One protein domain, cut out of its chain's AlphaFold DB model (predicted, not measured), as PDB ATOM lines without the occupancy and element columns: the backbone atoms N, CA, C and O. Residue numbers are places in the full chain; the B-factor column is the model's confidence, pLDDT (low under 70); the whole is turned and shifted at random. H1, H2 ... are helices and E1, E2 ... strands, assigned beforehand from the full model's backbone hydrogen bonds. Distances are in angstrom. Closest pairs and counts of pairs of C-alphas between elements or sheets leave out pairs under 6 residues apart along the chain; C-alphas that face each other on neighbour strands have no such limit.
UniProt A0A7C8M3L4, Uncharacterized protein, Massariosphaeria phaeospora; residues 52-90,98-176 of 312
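What this domain is: This is residues 52 to 90 and 98 to 176 of the 312 residues of an uncharacterized protein of Massariosphaeria phaeospora (UniProt A0A7C8M3L4). What is the main picture? A small sheet of three strands side by side has the long helix H4 and the shorter H5 running next to each other off one of its faces, the other face bare, while H1 and H2 sit beyond the E1 edge and both meet H4. Residues 99 to 105 at the H4 start stick out, and residues 139 to 155 make a long link with no named element. What is it built of? The 118 printed residues include five named helices and three named strands, in the order H1 H2 E1 H3 H4 E2 H5 E3; the sheet runs E1 E2 E3, parallel, and the class is mixed, helices and strands. The whole is compact, with a radius of gyration of the C-alphas of 15.3 A and spans of 45 by 32 by 21 A.

How they stand to each other: How do the strands pair? E2, residues 132 to 138, is the inner strand; it is parallel to E1, residues 77 to 82, at 8 degrees, with N 80 and O 134 2.8 A apart, within hydrogen-bond range. E2 is also parallel to E3, residues 171 to 176, at 3 degrees, with N 135 and O 173 at 3.1 A, within hydrogen-bond range. E2, H5, residues 156 to 164, and E3 form a strand-helix-strand unit, two parallel neighbour strands with a helix between, and its crossover is right-handed. Which helices meet? The hub is H4, residues 100 to 124: its residues 114 to 124 touch H5 at a shallow tilt of 11 degrees, the same way, the closest C-alphas being those of Ala 121 and Phe 162, 5.1 A apart. H4 touches H1, residues 52 to 59, with residues 113 to 117 alone, at a steep tilt of 58 degrees, the closest C-alphas those of Pro 52 and Leu 113, 6.8 A apart. H4 touches H2, residues 64 to 74, with residues 120 to 124 alone, at a steep tilt of 51 degrees, the closest C-alphas those of Lys 72 and Ile 124, 5.3 A apart. Which helices reach the sheet? H4 and H2 are not on it, while H1, with residues 52 to 55, and H5, with residues 159 to 163, only graze it. H3, residues 87 to 90, is not on it and touches no helix. Are the helix backbones complete? In H1, H2, H4 and H5 every O i to N i+4 pair is within hydrogen-bond range; H3 is too short for such a pair.

Where its parts are: Where does the sheet lie? E1 is 15.7 A long, E2 19.4 A and E3 16.1 A, ending at C-alpha 176, (-22.313, 31.337, -56.452). Where do the helices begin? H1 begins at C-alpha 52, (-16.245, 19.103, -47.466), and H2 is 15.4 A long. H4 is 36.1 A long, from C-alpha 100, (-32.218, 23.947, -30.763), and H5 is 12.1 A.

The domain as a whole: How large is it, and is it cut? The C-alphas farthest apart, of Ser 99 and Arg 128, are 45.8 A apart. Residues 91 to 97 are not printed, in the link across the cut from H3 to H4, and C-alphas 90 and 98 are 14.4 A apart. Which link is long, and where is confidence low? E2 to H5 is a long link of 17 residues. The mean pLDDT of the printed part is 90.4, and residue 166 is under 70.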
ATOM      1  N   PRO A  52     -16.271  19.133 -48.932       94.25
ATOM      2  CA  PRO A  52     -16.245  19.103 -47.466       94.25
ATOM      3  C   PRO A  52     -15.772  17.755 -46.899       94.25
ATOM      4  O   PRO A  52     -14.860  17.715 -46.075       94.25
ATOM      5  N   ASN A  53     -16.291  16.643 -47.428       92.88
ATOM      6  CA  ASN A  53     -15.934  15.297 -46.968       92.88
ATOM      7  C   ASN A  53     -14.481  14.936 -47.274       92.88
ATOM      8  O   ASN A  53     -13.783  14.358 -46.441       92.88
ATOM      9  N   THR A  54     -14.000  15.258 -48.478       93.19
ATOM     10  CA  THR A  54     -12.594  14.997 -48.822       93.19
ATOM     11  C   THR A  54     -11.647  15.852 -47.990       93.19
ATOM     12  O   THR A  54     -10.580  15.374 -47.620       93.19
ATOM     13  N   LEU A  55     -12.047  17.083 -47.662       95.56
ATOM     14  CA  LEU A  55     -11.263  17.977 -46.823       95.56
ATOM     15  C   LEU A  55     -11.178  17.464 -45.386       95.56
ATOM     16  O   LEU A  55     -10.084  17.372 -44.839       95.56
ATOM     17  N   GLN A  56     -12.316  17.082 -44.802       94.81
ATOM     18  CA  GLN A  56     -12.352  16.484 -43.472       94.81
ATOM     19  C   GLN A  56     -11.467  15.235 -43.433       94.81
ATOM     20  O   GLN A  56     -10.571  15.145 -42.608       94.81
ATOM     21  N   ARG A  57     -11.612  14.314 -44.394       92.25
ATOM     22  CA  ARG A  57     -10.775  13.102 -44.461       92.25
ATOM     23  C   ARG A  57      -9.283  13.388 -44.614       92.25
ATOM     24  O   ARG A  57      -8.477  12.651 -44.053       92.25
ATOM     25  N   LEU A  58      -8.916  14.410 -45.389       93.88
ATOM     26  CA  LEU A  58      -7.526  14.836 -45.553       93.88
ATOM     27  C   LEU A  58      -6.933  15.297 -44.215       93.88
ATOM     28  O   LEU A  58      -5.810  14.927 -43.887       93.88
ATOM     29  N   LEU A  59      -7.695  16.081 -43.448       95.06
ATOM     30  CA  LEU A  59      -7.234  16.702 -42.205       95.06
ATOM     31  C   LEU A  59      -7.380  15.799 -40.975       95.06
ATOM     32  O   LEU A  59      -6.592  15.908 -40.044       95.06
ATOM     33  N   SER A  60      -8.341  14.876 -40.980       94.19
ATOM     34  CA  SER A  60      -8.501  13.847 -39.947       94.19
ATOM     35  C   SER A  60      -7.547  12.663 -40.134       94.19
ATOM     36  O   SER A  60      -7.520  11.756 -39.303       94.19
ATOM     37  N   SER A  61      -6.786  12.620 -41.232       93.25
ATOM     38  CA  SER A  61      -5.802  11.567 -41.466       93.25
ATOM     39  C   SER A  61      -4.588  11.732 -40.541       93.25
ATOM     40  O   SER A  61      -4.081  12.845 -40.403       93.25
ATOM     41  N   PRO A  62      -4.017  10.637 -39.997       93.56
ATOM     42  CA  PRO A  62      -2.737  10.698 -39.284       93.56
ATOM     43  C   PRO A  62      -1.575  11.168 -40.181       93.56
ATOM     44  O   PRO A  62      -0.505  11.501 -39.683       93.56
ATOM     45  N   TYR A  63      -1.780  11.215 -41.502       91.56
ATOM     46  CA  TYR A  63      -0.813  11.694 -42.492       91.56
ATOM     47  C   TYR A  63      -1.141  13.101 -43.000       91.56
ATOM     48  O   TYR A  63      -0.849  13.419 -44.157       91.56
ATOM     49  N   VAL A  64      -1.753  13.940 -42.163       93.69
ATOM     50  CA  VAL A  64      -2.122  15.312 -42.530       93.69
ATOM     51  C   VAL A  64      -0.914  16.121 -43.015       93.69
ATOM     52  O   VAL A  64      -0.964  16.660 -44.116       93.69
ATOM     53  N   GLU A  65       0.203  16.114 -42.284       94.94
ATOM     54  CA  GLU A  65       1.390  16.914 -42.631       94.94
ATOM     55  C   GLU A  65       2.013  16.512 -43.985       94.94
ATOM     56  O   GLU A  65       2.139  17.375 -44.859       94.94
ATOM     57  N   PRO A  66       2.320  15.222 -44.261       93.31
ATOM     58  CA  PRO A  66       2.796  14.812 -45.584       93.31
ATOM     59  C   PRO A  66       1.803  15.101 -46.712       93.31
ATOM     60  O   PRO A  66       2.207  15.421 -47.831       93.31
ATOM     61  N   SER A  67       0.502  14.970 -46.439       91.00
ATOM     62  CA  SER A  67      -0.534  15.200 -47.448       91.00
ATOM     63  C   SER A  67      -0.650  16.685 -47.791       91.00
ATOM     64  O   SER A  67      -0.727  17.035 -48.967       91.00
ATOM     65  N   LEU A  68      -0.598  17.565 -46.787       94.19
ATOM     66  CA  LEU A  68      -0.593  19.013 -46.989       94.19
ATOM     67  C   LEU A  68       0.697  19.497 -47.659       94.19
ATOM     68  O   LEU A  68       0.626  20.381 -48.511       94.19
ATOM     69  N   ALA A  69       1.849  18.895 -47.348       93.75
ATOM     70  CA  ALA A  69       3.100  19.172 -48.054       93.75
ATOM     71  C   ALA A  69       2.996  18.817 -49.548       93.75
ATOM     72  O   ALA A  69       3.343  19.624 -50.407       93.75
ATOM     73  N   LEU A  70       2.423  17.654 -49.877       91.75
ATOM     74  CA  LEU A  70       2.216  17.252 -51.270       91.75
ATOM     75  C   LEU A  70       1.283  18.209 -52.023       91.75
ATOM     76  O   LEU A  70       1.569  18.582 -53.164       91.75
ATOM     77  N   VAL A  71       0.187  18.611 -51.375       93.44
ATOM     78  CA  VAL A  71      -0.770  19.601 -51.892       93.44
ATOM     79  C   VAL A  71      -0.062  20.935 -52.141       93.44
ATOM     80  O   VAL A  71      -0.161  21.503 -53.225       93.44
ATOM     81  N   LYS A  72       0.728  21.410 -51.180       95.19
ATOM     82  CA  LYS A  72       1.519  22.637 -51.312       95.19
ATOM     83  C   LYS A  72       2.475  22.589 -52.515       95.19
ATOM     84  O   LYS A  72       2.549  23.566 -53.262       95.19
ATOM     85  N   ASP A  73       3.170  21.476 -52.725       94.75
ATOM     86  CA  ASP A  73       4.248  21.380 -53.720       94.75
ATOM     87  C   ASP A  73       3.767  21.041 -55.144       94.75
ATOM     88  O   ASP A  73       4.510  21.238 -56.117       94.75
ATOM     89  N   SER A  74       2.535  20.538 -55.283       94.31
ATOM     90  CA  SER A  74       2.021  20.006 -56.556       94.31
ATOM     91  C   SER A  74       0.817  20.756 -57.120       94.31
ATOM     92  O   SER A  74       0.642  20.736 -58.332       94.31
ATOM     93  N   VAL A  75      -0.001  21.415 -56.291       96.31
ATOM     94  CA  VAL A  75      -1.268  22.001 -56.758       96.31
ATOM     95  C   VAL A  75      -1.046  23.202 -57.673       96.31
ATOM     96  O   VAL A  75      -0.443  24.198 -57.278       96.31
ATOM     97  N   GLU A  76      -1.628  23.128 -58.869       96.50
ATOM     98  CA  GLU A  76      -1.720  24.230 -59.830       96.50
ATOM     99  C   GLU A  76      -3.146  24.772 -59.929       96.50
ATOM    100  O   GLU A  76      -3.354  25.990 -59.932       96.50
ATOM    101  N   THR A  77      -4.131  23.876 -59.923       96.88
ATOM    102  CA  THR A  77      -5.554  24.211 -59.918       96.88
ATOM    103  C   THR A  77      -6.190  23.702 -58.634       96.88
ATOM    104  O   THR A  77      -6.255  22.499 -58.396       96.88
ATOM    105  N   LEU A  78      -6.720  24.609 -57.813       97.19
ATOM    106  CA  LEU A  78      -7.536  24.256 -56.653       97.19
ATOM    107  C   LEU A  78      -9.010  24.515 -56.959       97.19
ATOM    108  O   LEU A  78      -9.411  25.655 -57.198       97.19
ATOM    109  N   VAL A  79      -9.827  23.464 -56.901       96.94
ATOM    110  CA  VAL A  79     -11.283  23.563 -57.038       96.94
ATOM    111  C   VAL A  79     -11.938  23.170 -55.723       96.94
ATOM    112  O   VAL A  79     -11.942  22.000 -55.351       96.94
ATOM    113  N   LEU A  80     -12.526  24.144 -55.035       96.81
ATOM    114  CA  LEU A  80     -13.362  23.917 -53.861       96.81
ATOM    115  C   LEU A  80     -14.813  23.759 -54.331       96.81
ATOM    116  O   LEU A  80     -15.402  24.727 -54.807       96.81
ATOM    117  N   ASP A  81     -15.369  22.554 -54.228       95.62
ATOM    118  CA  ASP A  81     -16.785  22.270 -54.481       95.62
ATOM    119  C   ASP A  81     -17.504  22.092 -53.146       95.62
ATOM    120  O   ASP A  81     -17.585  21.001 -52.581       95.62
ATOM    121  N   LEU A  82     -17.950  23.218 -52.601       94.69
ATOM    122  CA  LEU A  82     -18.587  23.299 -51.302       94.69
ATOM    123  C   LEU A  82     -20.088  23.237 -51.525       94.69
ATOM    124  O   LEU A  82     -20.755  24.246 -51.771       94.69
ATOM    125  N   LYS A  83     -20.615  22.024 -51.432       89.69
ATOM    126  CA  LYS A  83     -22.032  21.801 -51.184       89.69
ATOM    127  C   LYS A  83     -22.244  22.054 -49.698       89.69
ATOM    128  O   LYS A  83     -21.316  21.868 -48.916       89.69
ATOM    129  N   GLY A  84     -23.379  22.635 -49.332       86.88
ATOM    130  CA  GLY A  84     -23.687  22.951 -47.939       86.88
ATOM    131  C   GLY A  84     -23.684  21.715 -47.031       86.88
ATOM    132  O   GLY A  84     -23.110  20.689 -47.366       86.88
ATOM    133  N   PHE A  85     -24.348  21.777 -45.881       86.00
ATOM    134  CA  PHE A  85     -24.513  20.589 -45.037       86.00
ATOM    135  C   PHE A  85     -24.971  19.373 -45.881       86.00
ATOM    136  O   PHE A  85     -25.977  19.482 -46.573       86.00
ATOM    137  N   GLU A  86     -24.212  18.271 -45.925       80.81
ATOM    138  CA  GLU A  86     -24.507  17.124 -46.813       80.81
ATOM    139  C   GLU A  86     -25.294  16.016 -46.093       80.81
ATOM    140  O   GLU A  86     -26.091  15.322 -46.716       80.81
ATOM    141  N   ASP A  87     -25.167  15.910 -44.766       81.12
ATOM    142  CA  ASP A  87     -25.761  14.837 -43.957       81.12
ATOM    143  C   ASP A  87     -27.253  15.046 -43.637       81.12
ATOM    144  O   ASP A  87     -27.745  14.614 -42.591       81.12
ATOM    145  N   TRP A  88     -28.012  15.704 -44.520       80.50
ATOM    146  CA  TRP A  88     -29.450  15.922 -44.311       80.50
ATOM    147  C   TRP A  88     -30.218  14.607 -44.145       80.50
ATOM    148  O   TRP A  88     -31.142  14.544 -43.335       80.50
ATOM    149  N   ASP A  89     -29.803  13.561 -44.863       77.38
ATOM    150  CA  ASP A  89     -30.474  12.257 -44.885       77.38
ATOM    151  C   ASP A  89     -30.327  11.481 -43.568       77.38
ATOM    152  O   ASP A  89     -31.110  10.570 -43.285       77.38
ATOM    153  N   SER A  90     -29.346  11.848 -42.735       78.44
ATOM    154  CA  SER A  90     -29.104  11.185 -41.450       78.44
ATOM    155  C   SER A  90     -30.224  11.437 -40.435       78.44
ATOM    156  O   SER A  90     -30.518  10.577 -39.604       78.44
ATOM    157  N   ASN A  98     -34.961  21.818 -37.095       85.88
ATOM    158  CA  ASN A  98     -35.544  23.055 -36.569       85.88
ATOM    159  C   ASN A  98     -35.413  23.186 -35.048       85.88
ATOM    160  O   ASN A  98     -35.605  24.279 -34.510       85.88
ATOM    161  N   SER A  99     -35.060  22.109 -34.349       90.44
ATOM    162  CA  SER A  99     -34.818  22.140 -32.911       90.44
ATOM    163  C   SER A  99     -33.572  22.966 -32.557       90.44
ATOM    164  O   SER A  99     -32.721  23.275 -33.401       90.44
ATOM    165  N   ALA A 100     -33.440  23.325 -31.277       92.50
ATOM    166  CA  ALA A 100     -32.218  23.947 -30.763       92.50
ATOM    167  C   ALA A 100     -30.982  23.067 -31.013       92.50
ATOM    168  O   ALA A 100     -29.924  23.585 -31.369       92.50
ATOM    169  N   TYR A 101     -31.143  21.746 -30.912       90.69
ATOM    170  CA  TYR A 101     -30.083  20.781 -31.171       90.69
ATOM    171  C   TYR A 101     -29.668  20.768 -32.649       90.69
ATOM    172  O   TYR A 101     -28.491  20.931 -32.953       90.69
ATOM    173  N   GLY A 102     -30.621  20.704 -33.584       89.38
ATOM    174  CA  GLY A 102     -30.325  20.757 -35.021       89.38
ATOM    175  C   GLY A 102     -29.655  22.065 -35.456       89.38
ATOM    176  O   GLY A 102     -28.795  22.071 -36.340       89.38
ATOM    177  N   ARG A 103     -29.987  23.193 -34.813       89.56
ATOM    178  CA  ARG A 103     -29.244  24.454 -34.997       89.56
ATOM    179  C   ARG A 103     -27.816  24.369 -34.459       89.56
ATOM    180  O   ARG A 103     -26.904  24.836 -35.137       89.56
ATOM    181  N   ALA A 104     -27.618  23.768 -33.286       92.38
ATOM    182  CA  ALA A 104     -26.295  23.583 -32.694       92.38
ATOM    183  C   ALA A 104     -25.400  22.675 -33.557       92.38
ATOM    184  O   ALA A 104     -24.268  23.053 -33.842       92.38
ATOM    185  N   VAL A 105     -25.925  21.550 -34.060       90.81
ATOM    186  CA  VAL A 105     -25.208  20.638 -34.973       90.81
ATOM    187  C   VAL A 105     -24.770  21.368 -36.245       90.81
ATOM    188  O   VAL A 105     -23.599  21.327 -36.616       90.81
ATOM    189  N   ARG A 106     -25.676  22.125 -36.879       90.56
ATOM    190  CA  ARG A 106     -25.338  22.918 -38.073       90.56
ATOM    191  C   ARG A 106     -24.319  24.017 -37.782       90.56
ATOM    192  O   ARG A 106     -23.503  24.337 -38.645       90.56
ATOM    193  N   ALA A 107     -24.375  24.646 -36.610       92.75
ATOM    194  CA  ALA A 107     -23.390  25.645 -36.204       92.75
ATOM    195  C   ALA A 107     -22.008  25.015 -35.989       92.75
ATOM    196  O   ALA A 107     -21.031  25.544 -36.513       92.75
ATOM    197  N   ALA A 108     -21.946  23.872 -35.304       94.31
ATOM    198  CA  ALA A 108     -20.718  23.112 -35.096       94.31
ATOM    199  C   ALA A 108     -20.085  22.697 -36.431       94.31
ATOM    200  O   ALA A 108     -18.926  23.025 -36.674       94.31
ATOM    201  N   TRP A 109     -20.875  22.115 -37.338       94.44
ATOM    202  CA  TRP A 109     -20.413  21.746 -38.678       94.44
ATOM    203  C   TRP A 109     -19.878  22.948 -39.469       94.44
ATOM    204  O   TRP A 109     -18.819  22.868 -40.086       94.44
ATOM    205  N   THR A 110     -20.565  24.099 -39.417       94.69
ATOM    206  CA  THR A 110     -20.095  25.325 -40.092       94.69
ATOM    207  C   THR A 110     -18.733  25.765 -39.552       94.69
ATOM    208  O   THR A 110     -17.844  26.122 -40.325       94.69
ATOM    209  N   THR A 111     -18.559  25.749 -38.230       96.38
ATOM    210  CA  THR A 111     -17.294  26.123 -37.586       96.38
ATOM    211  C   THR A 111     -16.175  25.149 -37.953       96.38
ATOM    212  O   THR A 111     -15.077  25.588 -38.303       96.38
ATOM    213  N   GLU A 112     -16.452  23.845 -37.937       96.31
ATOM    214  CA  GLU A 112     -15.495  22.798 -38.314       96.31
ATOM    215  C   GLU A 112     -15.061  22.942 -39.779       96.31
ATOM    216  O   GLU A 112     -13.865  23.024 -40.064       96.31
ATOM    217  N   LEU A 113     -16.016  23.099 -40.704       95.88
ATOM    218  CA  LEU A 113     -15.731  23.319 -42.122       95.88
ATOM    219  C   LEU A 113     -14.837  24.548 -42.339       95.88
ATOM    220  O   LEU A 113     -13.850  24.470 -43.070       95.88
ATOM    221  N   ASN A 114     -15.145  25.684 -41.707       97.44
ATOM    222  CA  ASN A 114     -14.322  26.891 -41.856       97.44
ATOM    223  C   ASN A 114     -12.926  26.724 -41.250       97.44
ATOM    224  O   ASN A 114     -11.959  27.228 -41.819       97.44
ATOM    225  N   THR A 115     -12.806  25.987 -40.146       97.31
ATOM    226  CA  THR A 115     -11.507  25.656 -39.542       97.31
ATOM    227  C   THR A 115     -10.668  24.825 -40.510       97.31
ATOM    228  O   THR A 115      -9.519  25.162 -40.794       97.31
ATOM    229  N   HIS A 116     -11.265  23.797 -41.108       97.19
ATOM    230  CA  HIS A 116     -10.616  22.960 -42.109       97.19
ATOM    231  C   HIS A 116     -10.197  23.736 -43.363       97.19
ATOM    232  O   HIS A 116      -9.079  23.584 -43.864       97.19
ATOM    233  N   LEU A 117     -11.075  24.606 -43.858       97.31
ATOM    234  CA  LEU A 117     -10.786  25.469 -44.997       97.31
ATOM    235  C   LEU A 117      -9.646  26.447 -44.697       97.31
ATOM    236  O   LEU A 117      -8.818  26.693 -45.571       97.31
ATOM    237  N   LEU A 118      -9.559  26.969 -43.472       97.19
ATOM    238  CA  LEU A 118      -8.470  27.850 -43.058       97.19
ATOM    239  C   LEU A 118      -7.120  27.114 -43.017       97.19
ATOM    240  O   LEU A 118      -6.112  27.661 -43.475       97.19
ATOM    241  N   SER A 119      -7.097  25.865 -42.540       96.38
ATOM    242  CA  SER A 119      -5.899  25.014 -42.582       96.38
ATOM    243  C   SER A 119      -5.442  24.761 -44.019       96.38
ATOM    244  O   SER A 119      -4.265  24.945 -44.339       96.38
ATOM    245  N   LEU A 120      -6.378  24.433 -44.918       96.88
ATOM    246  CA  LEU A 120      -6.072  24.269 -46.339       96.88
ATOM    247  C   LEU A 120      -5.559  25.574 -46.965       96.88
ATOM    248  O   LEU A 120      -4.557  25.550 -47.676       96.88
ATOM    249  N   ALA A 121      -6.194  26.713 -46.680       96.69
ATOM    250  CA  ALA A 121      -5.755  28.014 -47.187       96.69
ATOM    251  C   ALA A 121      -4.325  28.343 -46.735       96.69
ATOM    252  O   ALA A 121      -3.534  28.871 -47.513       96.69
ATOM    253  N   THR A 122      -3.973  27.982 -45.499       95.94
ATOM    254  CA  THR A 122      -2.624  28.172 -44.947       95.94
ATOM    255  C   THR A 122      -1.587  27.313 -45.671       95.94
ATOM    256  O   THR A 122      -0.517  27.820 -46.008       95.94
ATOM    257  N   ALA A 123      -1.903  26.049 -45.966       95.12
ATOM    258  CA  ALA A 123      -1.017  25.174 -46.736       95.12
ATOM    259  C   ALA A 123      -0.837  25.677 -48.179       95.12
ATOM    260  O   ALA A 123       0.283  25.798 -48.677       95.12
ATOM    261  N   ILE A 124      -1.944  26.047 -48.827       95.62
ATOM    262  CA  ILE A 124      -1.970  26.524 -50.212       95.62
ATOM    263  C   ILE A 124      -1.281  27.885 -50.365       95.62
ATOM    264  O   ILE A 124      -0.634  28.117 -51.382       95.62
ATOM    265  N   LYS A 125      -1.315  28.752 -49.345       95.44
ATOM    266  CA  LYS A 125      -0.573  30.028 -49.322       95.44
ATOM    267  C   LYS A 125       0.929  29.862 -49.511       95.44
ATOM    268  O   LYS A 125       1.605  30.785 -49.951       95.44
ATOM    269  N   GLN A 126       1.462  28.700 -49.152       94.94
ATOM    270  CA  GLN A 126       2.875  28.396 -49.330       94.94
ATOM    271  C   GLN A 126       3.172  27.746 -50.688       94.94
ATOM    272  O   GLN A 126       4.341  27.495 -50.994       94.94
ATOM    273  N   SER A 127       2.145  27.450 -51.488       94.94
ATOM    274  CA  SER A 127       2.312  26.888 -52.819       94.94
ATOM    275  C   SER A 127       2.815  27.953 -53.780       94.94
ATOM    276  O   SER A 127       2.227  29.022 -53.927       94.94
ATOM    277  N   ARG A 128       3.902  27.640 -54.485       95.19
ATOM    278  CA  ARG A 128       4.420  28.496 -55.563       95.19
ATOM    279  C   ARG A 128       3.778  28.183 -56.912       95.19
ATOM    280  O   ARG A 128       3.929  28.975 -57.838       95.19
ATOM    281  N   LYS A 129       3.095  27.040 -57.018       95.56
ATOM    282  CA  LYS A 129       2.560  26.505 -58.271       95.56
ATOM    283  C   LYS A 129       1.088  26.816 -58.494       95.56
ATOM    284  O   LYS A 129       0.651  26.737 -59.634       95.56
ATOM    285  N   LEU A 130       0.346  27.207 -57.457       96.50
ATOM    286  CA  LEU A 130      -1.069  27.536 -57.588       96.50
ATOM    287  C   LEU A 130      -1.280  28.695 -58.577       96.50
ATOM    288  O   LEU A 130      -0.871  29.826 -58.316       96.50
ATOM    289  N   ARG A 131      -1.972  28.412 -59.683       96.00
ATOM    290  CA  ARG A 131      -2.318  29.373 -60.745       96.00
ATOM    291  C   ARG A 131      -3.808  29.665 -60.805       96.00
ATOM    292  O   ARG A 131      -4.181  30.786 -61.159       96.00
ATOM    293  N   THR A 132      -4.639  28.683 -60.467       96.44
ATOM    294  CA  THR A 132      -6.094  28.780 -60.591       96.44
ATOM    295  C   THR A 132      -6.755  28.409 -59.276       96.44
ATOM    296  O   THR A 132      -6.559  27.310 -58.758       96.44
ATOM    297  N   LEU A 133      -7.586  29.310 -58.760       96.81
ATOM    298  CA  LEU A 133      -8.465  29.041 -57.628       96.81
ATOM    299  C   LEU A 133      -9.916  29.170 -58.082       96.81
ATOM    300  O   LEU A 133     -10.354  30.225 -58.547       96.81
ATOM    301  N   ARG A 134     -10.680  28.096 -57.899       96.19
ATOM    302  CA  ARG A 134     -12.111  28.070 -58.181       96.19
ATOM    303  C   ARG A 134     -12.880  27.693 -56.932       96.19
ATOM    304  O   ARG A 134     -12.753  26.577 -56.439       96.19
ATOM    305  N   ILE A 135     -13.720  28.608 -56.463       95.81
ATOM    306  CA  ILE A 135     -14.613  28.362 -55.333       95.81
ATOM    307  C   ILE A 135     -16.030  28.253 -55.884       95.81
ATOM    308  O   ILE A 135     -16.588  29.220 -56.410       95.81
ATOM    309  N   ARG A 136     -16.590  27.049 -55.794       95.56
ATOM    310  CA  ARG A 136     -17.994  26.764 -56.069       95.56
ATOM    311  C   ARG A 136     -18.674  26.563 -54.730       95.56
ATOM    312  O   ARG A 136     -18.333  25.646 -53.988       95.56
ATOM    313  N   ALA A 137     -19.599  27.451 -54.411       93.12
ATOM    314  CA  ALA A 137     -20.394  27.357 -53.202       93.12
ATOM    315  C   ALA A 137     -21.862  27.346 -53.609       93.12
ATOM    316  O   ALA A 137     -22.345  28.289 -54.244       93.12
ATOM    317  N   THR A 138     -22.560  26.269 -53.264       90.44
ATOM    318  CA  THR A 138     -24.000  26.162 -53.509       90.44
ATOM    319  C   THR A 138     -24.746  26.517 -52.234       90.44
ATOM    320  O   THR A 138     -24.349  26.128 -51.140       90.44
ATOM    321  N   SER A 139     -25.827  27.292 -52.337       82.06
ATOM    322  CA  SER A 139     -26.619  27.606 -51.145       82.06
ATOM    323  C   SER A 139     -27.142  26.318 -50.512       82.06
ATOM    324  O   SER A 139     -27.664  25.473 -51.239       82.06
ATOM    325  N   GLU A 140     -27.075  26.206 -49.183       80.06
ATOM    326  CA  GLU A 140     -27.748  25.142 -48.435       80.06
ATOM    327  C   GLU A 140     -29.240  25.136 -48.793       80.06
ATOM    328  O   GLU A 140     -30.007  25.998 -48.358       80.06
ATOM    329  N   LEU A 141     -29.646  24.184 -49.630       72.00
ATOM    330  CA  LEU A 141     -31.039  23.931 -49.961       72.00
ATOM    331  C   LEU A 141     -31.417  22.616 -49.303       72.00
ATOM    332  O   LEU A 141     -31.068  21.545 -49.791       72.00
ATOM    333  N   HIS A 142     -32.146  22.703 -48.194       72.00
ATOM    334  CA  HIS A 142     -32.739  21.515 -47.605       72.00
ATOM    335  C   HIS A 142     -33.762  20.944 -48.605       72.00
ATOM    336  O   HIS A 142     -34.678  21.675 -49.004       72.00
ATOM    337  N   PRO A 143     -33.663  19.656 -48.996       72.88
ATOM    338  CA  PRO A 143     -34.535  19.073 -50.022       72.88
ATOM    339  C   PRO A 143     -36.027  19.174 -49.662       72.88
ATOM    340  O   PRO A 143     -36.852  19.498 -50.513       72.88
ATOM    341  N   LEU A 144     -36.359  18.974 -48.382       77.19
ATOM    342  CA  LEU A 144     -37.726  19.004 -47.855       77.19
ATOM    343  C   LEU A 144     -38.164  20.390 -47.358       77.19
ATOM    344  O   LEU A 144     -39.332  20.755 -47.469       77.19
ATOM    345  N   LEU A 145     -37.236  21.199 -46.840       70.75
ATOM    346  CA  LEU A 145     -37.534  22.510 -46.266       70.75
ATOM    347  C   LEU A 145     -37.066  23.651 -47.167       70.75
ATOM    348  O   LEU A 145     -36.246  24.479 -46.777       70.75
ATOM    349  N   ARG A 146     -37.698  23.793 -48.337       71.56
ATOM    350  CA  ARG A 146     -37.518  24.967 -49.224       71.56
ATOM    351  C   ARG A 146     -37.858  26.319 -48.567       71.56
ATOM    352  O   ARG A 146     -37.691  27.363 -49.203       71.56
ATOM    353  N   ARG A 147     -38.417  26.293 -47.351       73.06
ATOM    354  CA  ARG A 147     -38.769  27.460 -46.531       73.06
ATOM    355  C   ARG A 147     -37.707  27.833 -45.500       73.06
ATOM    356  O   ARG A 147     -37.810  28.921 -44.948       73.06
ATOM    357  N   LEU A 148     -36.727  26.969 -45.221       72.38
ATOM    358  CA  LEU A 148     -35.629  27.360 -44.345       72.38
ATOM    359  C   LEU A 148     -34.841  28.497 -44.993       72.38
ATOM    360  O   LEU A 148     -34.580  28.481 -46.198       72.38
ATOM    361  N   GLU A 149     -34.490  29.489 -44.181       77.31
ATOM    362  CA  GLU A 149     -33.655  30.598 -44.617       77.31
ATOM    363  C   GLU A 149     -32.331  30.067 -45.171       77.31
ATOM    364  O   GLU A 149     -31.687  29.195 -44.579       77.31
ATOM    365  N   ARG A 150     -31.927  30.602 -46.328       81.31
ATOM    366  CA  ARG A 150     -30.628  30.295 -46.927       81.31
ATOM    367  C   ARG A 150     -29.544  30.770 -45.972       81.31
ATOM    368  O   ARG A 150     -29.454  31.960 -45.678       81.31
ATOM    369  N   ARG A 151     -28.707  29.845 -45.515       85.31
ATOM    370  CA  ARG A 151     -27.608  30.155 -44.608       85.31
ATOM    371  C   ARG A 151     -26.303  30.318 -45.376       85.31
ATOM    372  O   ARG A 151     -25.990  29.540 -46.274       85.31
ATOM    373  N   ASN A 152     -25.519  31.312 -44.971       88.19
ATOM    374  CA  ASN A 152     -24.130  31.446 -45.391       88.19
ATOM    375  C   ASN A 152     -23.256  30.618 -44.439       88.19
ATOM    376  O   ASN A 152     -23.053  31.011 -43.291       88.19
ATOM    377  N   TYR A 153     -22.765  29.471 -44.902       93.56
ATOM    378  CA  TYR A 153     -21.849  28.614 -44.137       93.56
ATOM    379  C   TYR A 153     -20.372  28.940 -44.394       93.56
ATOM    380  O   TYR A 153     -19.497  28.385 -43.741       93.56
ATOM    381  N   LEU A 154     -20.064  29.852 -45.317       94.69
ATOM    382  CA  LEU A 154     -18.698  30.312 -45.557       94.69
ATOM    383  C   LEU A 154     -18.459  31.639 -44.857       94.69
ATOM    384  O   LEU A 154     -19.155  32.624 -45.112       94.69
ATOM    385  N   PHE A 155     -17.451  31.672 -43.990       95.25
ATOM    386  CA  PHE A 155     -17.026  32.914 -43.372       95.25
ATOM    387  C   PHE A 155     -16.214  33.739 -44.366       95.25
ATOM    388  O   PHE A 155     -15.348  33.233 -45.082       95.25
ATOM    389  N   LEU A 156     -16.466  35.048 -44.376       94.31
ATOM    390  CA  LEU A 156     -15.744  35.980 -45.239       94.31
ATOM    391  C   LEU A 156     -14.235  35.973 -44.947       94.31
ATOM    392  O   LEU A 156     -13.433  36.135 -45.863       94.31
ATOM    393  N   SER A 157     -13.844  35.751 -43.689       95.69
ATOM    394  CA  SER A 157     -12.444  35.586 -43.284       95.69
ATOM    395  C   SER A 157     -11.783  34.396 -43.982       95.69
ATOM    396  O   SER A 157     -10.691  34.548 -44.517       95.69
ATOM    397  N   THR A 158     -12.461  33.249 -44.053       95.56
ATOM    398  CA  THR A 158     -11.969  32.042 -44.731       95.56
ATOM    399  C   THR A 158     -11.729  32.294 -46.217       95.56
ATOM    400  O   THR A 158     -10.663  31.971 -46.738       95.56
ATOM    401  N   ILE A 159     -12.688  32.930 -46.898       95.00
ATOM    402  CA  ILE A 159     -12.553  33.276 -48.324       95.00
ATOM    403  C   ILE A 159     -11.376  34.240 -48.528       95.00
ATOM    404  O   ILE A 159     -10.537  34.022 -49.401       95.00
ATOM    405  N   ARG A 160     -11.253  35.268 -47.675       94.94
ATOM    406  CA  ARG A 160     -10.125  36.214 -47.718       94.94
ATOM    407  C   ARG A 160      -8.777  35.529 -47.521       94.94
ATOM    408  O   ARG A 160      -7.816  35.934 -48.172       94.94
ATOM    409  N   SER A 161      -8.692  34.502 -46.676       95.12
ATOM    410  CA  SER A 161      -7.463  33.721 -46.507       95.12
ATOM    411  C   SER A 161      -7.032  33.046 -47.809       95.12
ATOM    412  O   SER A 161      -5.850  33.102 -48.139       95.12
ATOM    413  N   PHE A 162      -7.969  32.499 -48.593       94.62
ATOM    414  CA  PHE A 162      -7.657  31.943 -49.915       94.62
ATOM    415  C   PHE A 162      -7.256  33.016 -50.930       94.62
ATOM    416  O   PHE A 162      -6.299  32.812 -51.668       94.62
ATOM    417  N   CYS A 163      -7.913  34.177 -50.939       91.25
ATOM    418  CA  CYS A 163      -7.511  35.281 -51.821       91.25
ATOM    419  C   CYS A 163      -6.157  35.896 -51.421       91.25
ATOM    420  O   CYS A 163      -5.448  36.450 -52.248       91.25
ATOM    421  N   SER A 164      -5.771  35.793 -50.147       91.25
ATOM    422  CA  SER A 164      -4.462  36.249 -49.659       91.25
ATOM    423  C   SER A 164      -3.360  35.209 -49.873       91.25
ATOM    424  O   SER A 164      -2.177  35.537 -49.797       91.25
ATOM    425  N   ALA A 165      -3.725  33.948 -50.122       83.19
ATOM    426  CA  ALA A 165      -2.808  32.836 -50.375       83.19
ATOM    427  C   ALA A 165      -2.128  32.906 -51.755       83.19
ATOM    428  O   ALA A 165      -1.389  32.014 -52.150       83.19
ATOM    429  N   SER A 166      -2.424  33.948 -52.518       68.56
ATOM    430  CA  SER A 166      -2.670  33.811 -53.940       68.56
ATOM    431  C   SER A 166      -1.833  34.801 -54.753       68.56
ATOM    432  O   SER A 166      -2.286  35.326 -55.768       68.56
ATOM    433  N   SER A 167      -0.596  35.066 -54.317       83.56
ATOM    434  CA  SER A 167       0.315  35.991 -55.015       83.56
ATOM    435  C   SER A 167       0.576  35.588 -56.469       83.56
ATOM    436  O   SER A 167       0.914  36.437 -57.285       83.56
ATOM    437  N   ASN A 168       0.396  34.302 -56.786       86.06
ATOM    438  CA  ASN A 168       0.661  33.717 -58.098       86.06
ATOM    439  C   ASN A 168      -0.623  33.363 -58.872       86.06
ATOM    440  O   ASN A 168      -0.544  32.730 -59.927       86.06
ATOM    441  N   LEU A 169      -1.809  33.741 -58.372       88.25
ATOM    442  CA  LEU A 169      -3.051  33.426 -59.072       88.25
ATOM    443  C   LEU A 169      -3.168  34.211 -60.373       88.25
ATOM    444  O   LEU A 169      -3.168  35.438 -60.398       88.25
ATOM    445  N   THR A 170      -3.361  33.461 -61.446       87.50
ATOM    446  CA  THR A 170      -3.698  33.984 -62.770       87.50
ATOM    447  C   THR A 170      -5.207  34.092 -62.966       87.50
ATOM    448  O   THR A 170      -5.672  34.964 -63.696       87.50
ATOM    449  N   SER A 171      -5.982  33.238 -62.288       86.38
ATOM    450  CA  SER A 171      -7.438  33.212 -62.384       86.38
ATOM    451  C   SER A 171      -8.084  32.946 -61.028       86.38
ATOM    452  O   SER A 171      -7.706  32.019 -60.302       86.38
ATOM    453  N   LEU A 172      -9.091  33.762 -60.717       87.38
ATOM    454  CA  LEU A 172     -10.005  33.585 -59.597       87.38
ATOM    455  C   LEU A 172     -11.422  33.511 -60.161       87.38
ATOM    456  O   LEU A 172     -11.927  34.480 -60.727       87.38
ATOM    457  N   THR A 173     -12.066  32.356 -60.012       86.56
ATOM    458  CA  THR A 173     -13.473  32.186 -60.396       86.56
ATOM    459  C   THR A 173     -14.298  31.879 -59.157       86.56
ATOM    460  O   THR A 173     -14.192  30.795 -58.577       86.56
ATOM    461  N   GLU A 174     -15.148  32.823 -58.772       83.12
ATOM    462  CA  GLU A 174     -16.180  32.606 -57.764       83.12
ATOM    463  C   GLU A 174     -17.505  32.339 -58.480       83.12
ATOM    464  O   GLU A 174     -18.031  33.206 -59.177       83.12
ATOM    465  N   ARG A 175     -18.049  31.128 -58.321       83.06
ATOM    466  CA  ARG A 175     -19.392  30.798 -58.812       83.06
ATOM    467  C   ARG A 175     -20.287  30.549 -57.609       83.06
ATOM    468  O   ARG A 175     -20.164  29.533 -56.926       83.06
ATOM    469  N   ARG A 176     -21.175  31.510 -57.352       77.19
ATOM    470  CA  ARG A 176     -22.313  31.337 -56.452       77.19
ATOM    471  C   ARG A 176     -23.507  31.000 -57.318       77.19
ATOM    472  O   ARG A 176     -24.059  31.887 -57.967       77.19
TER     473      ARG A 176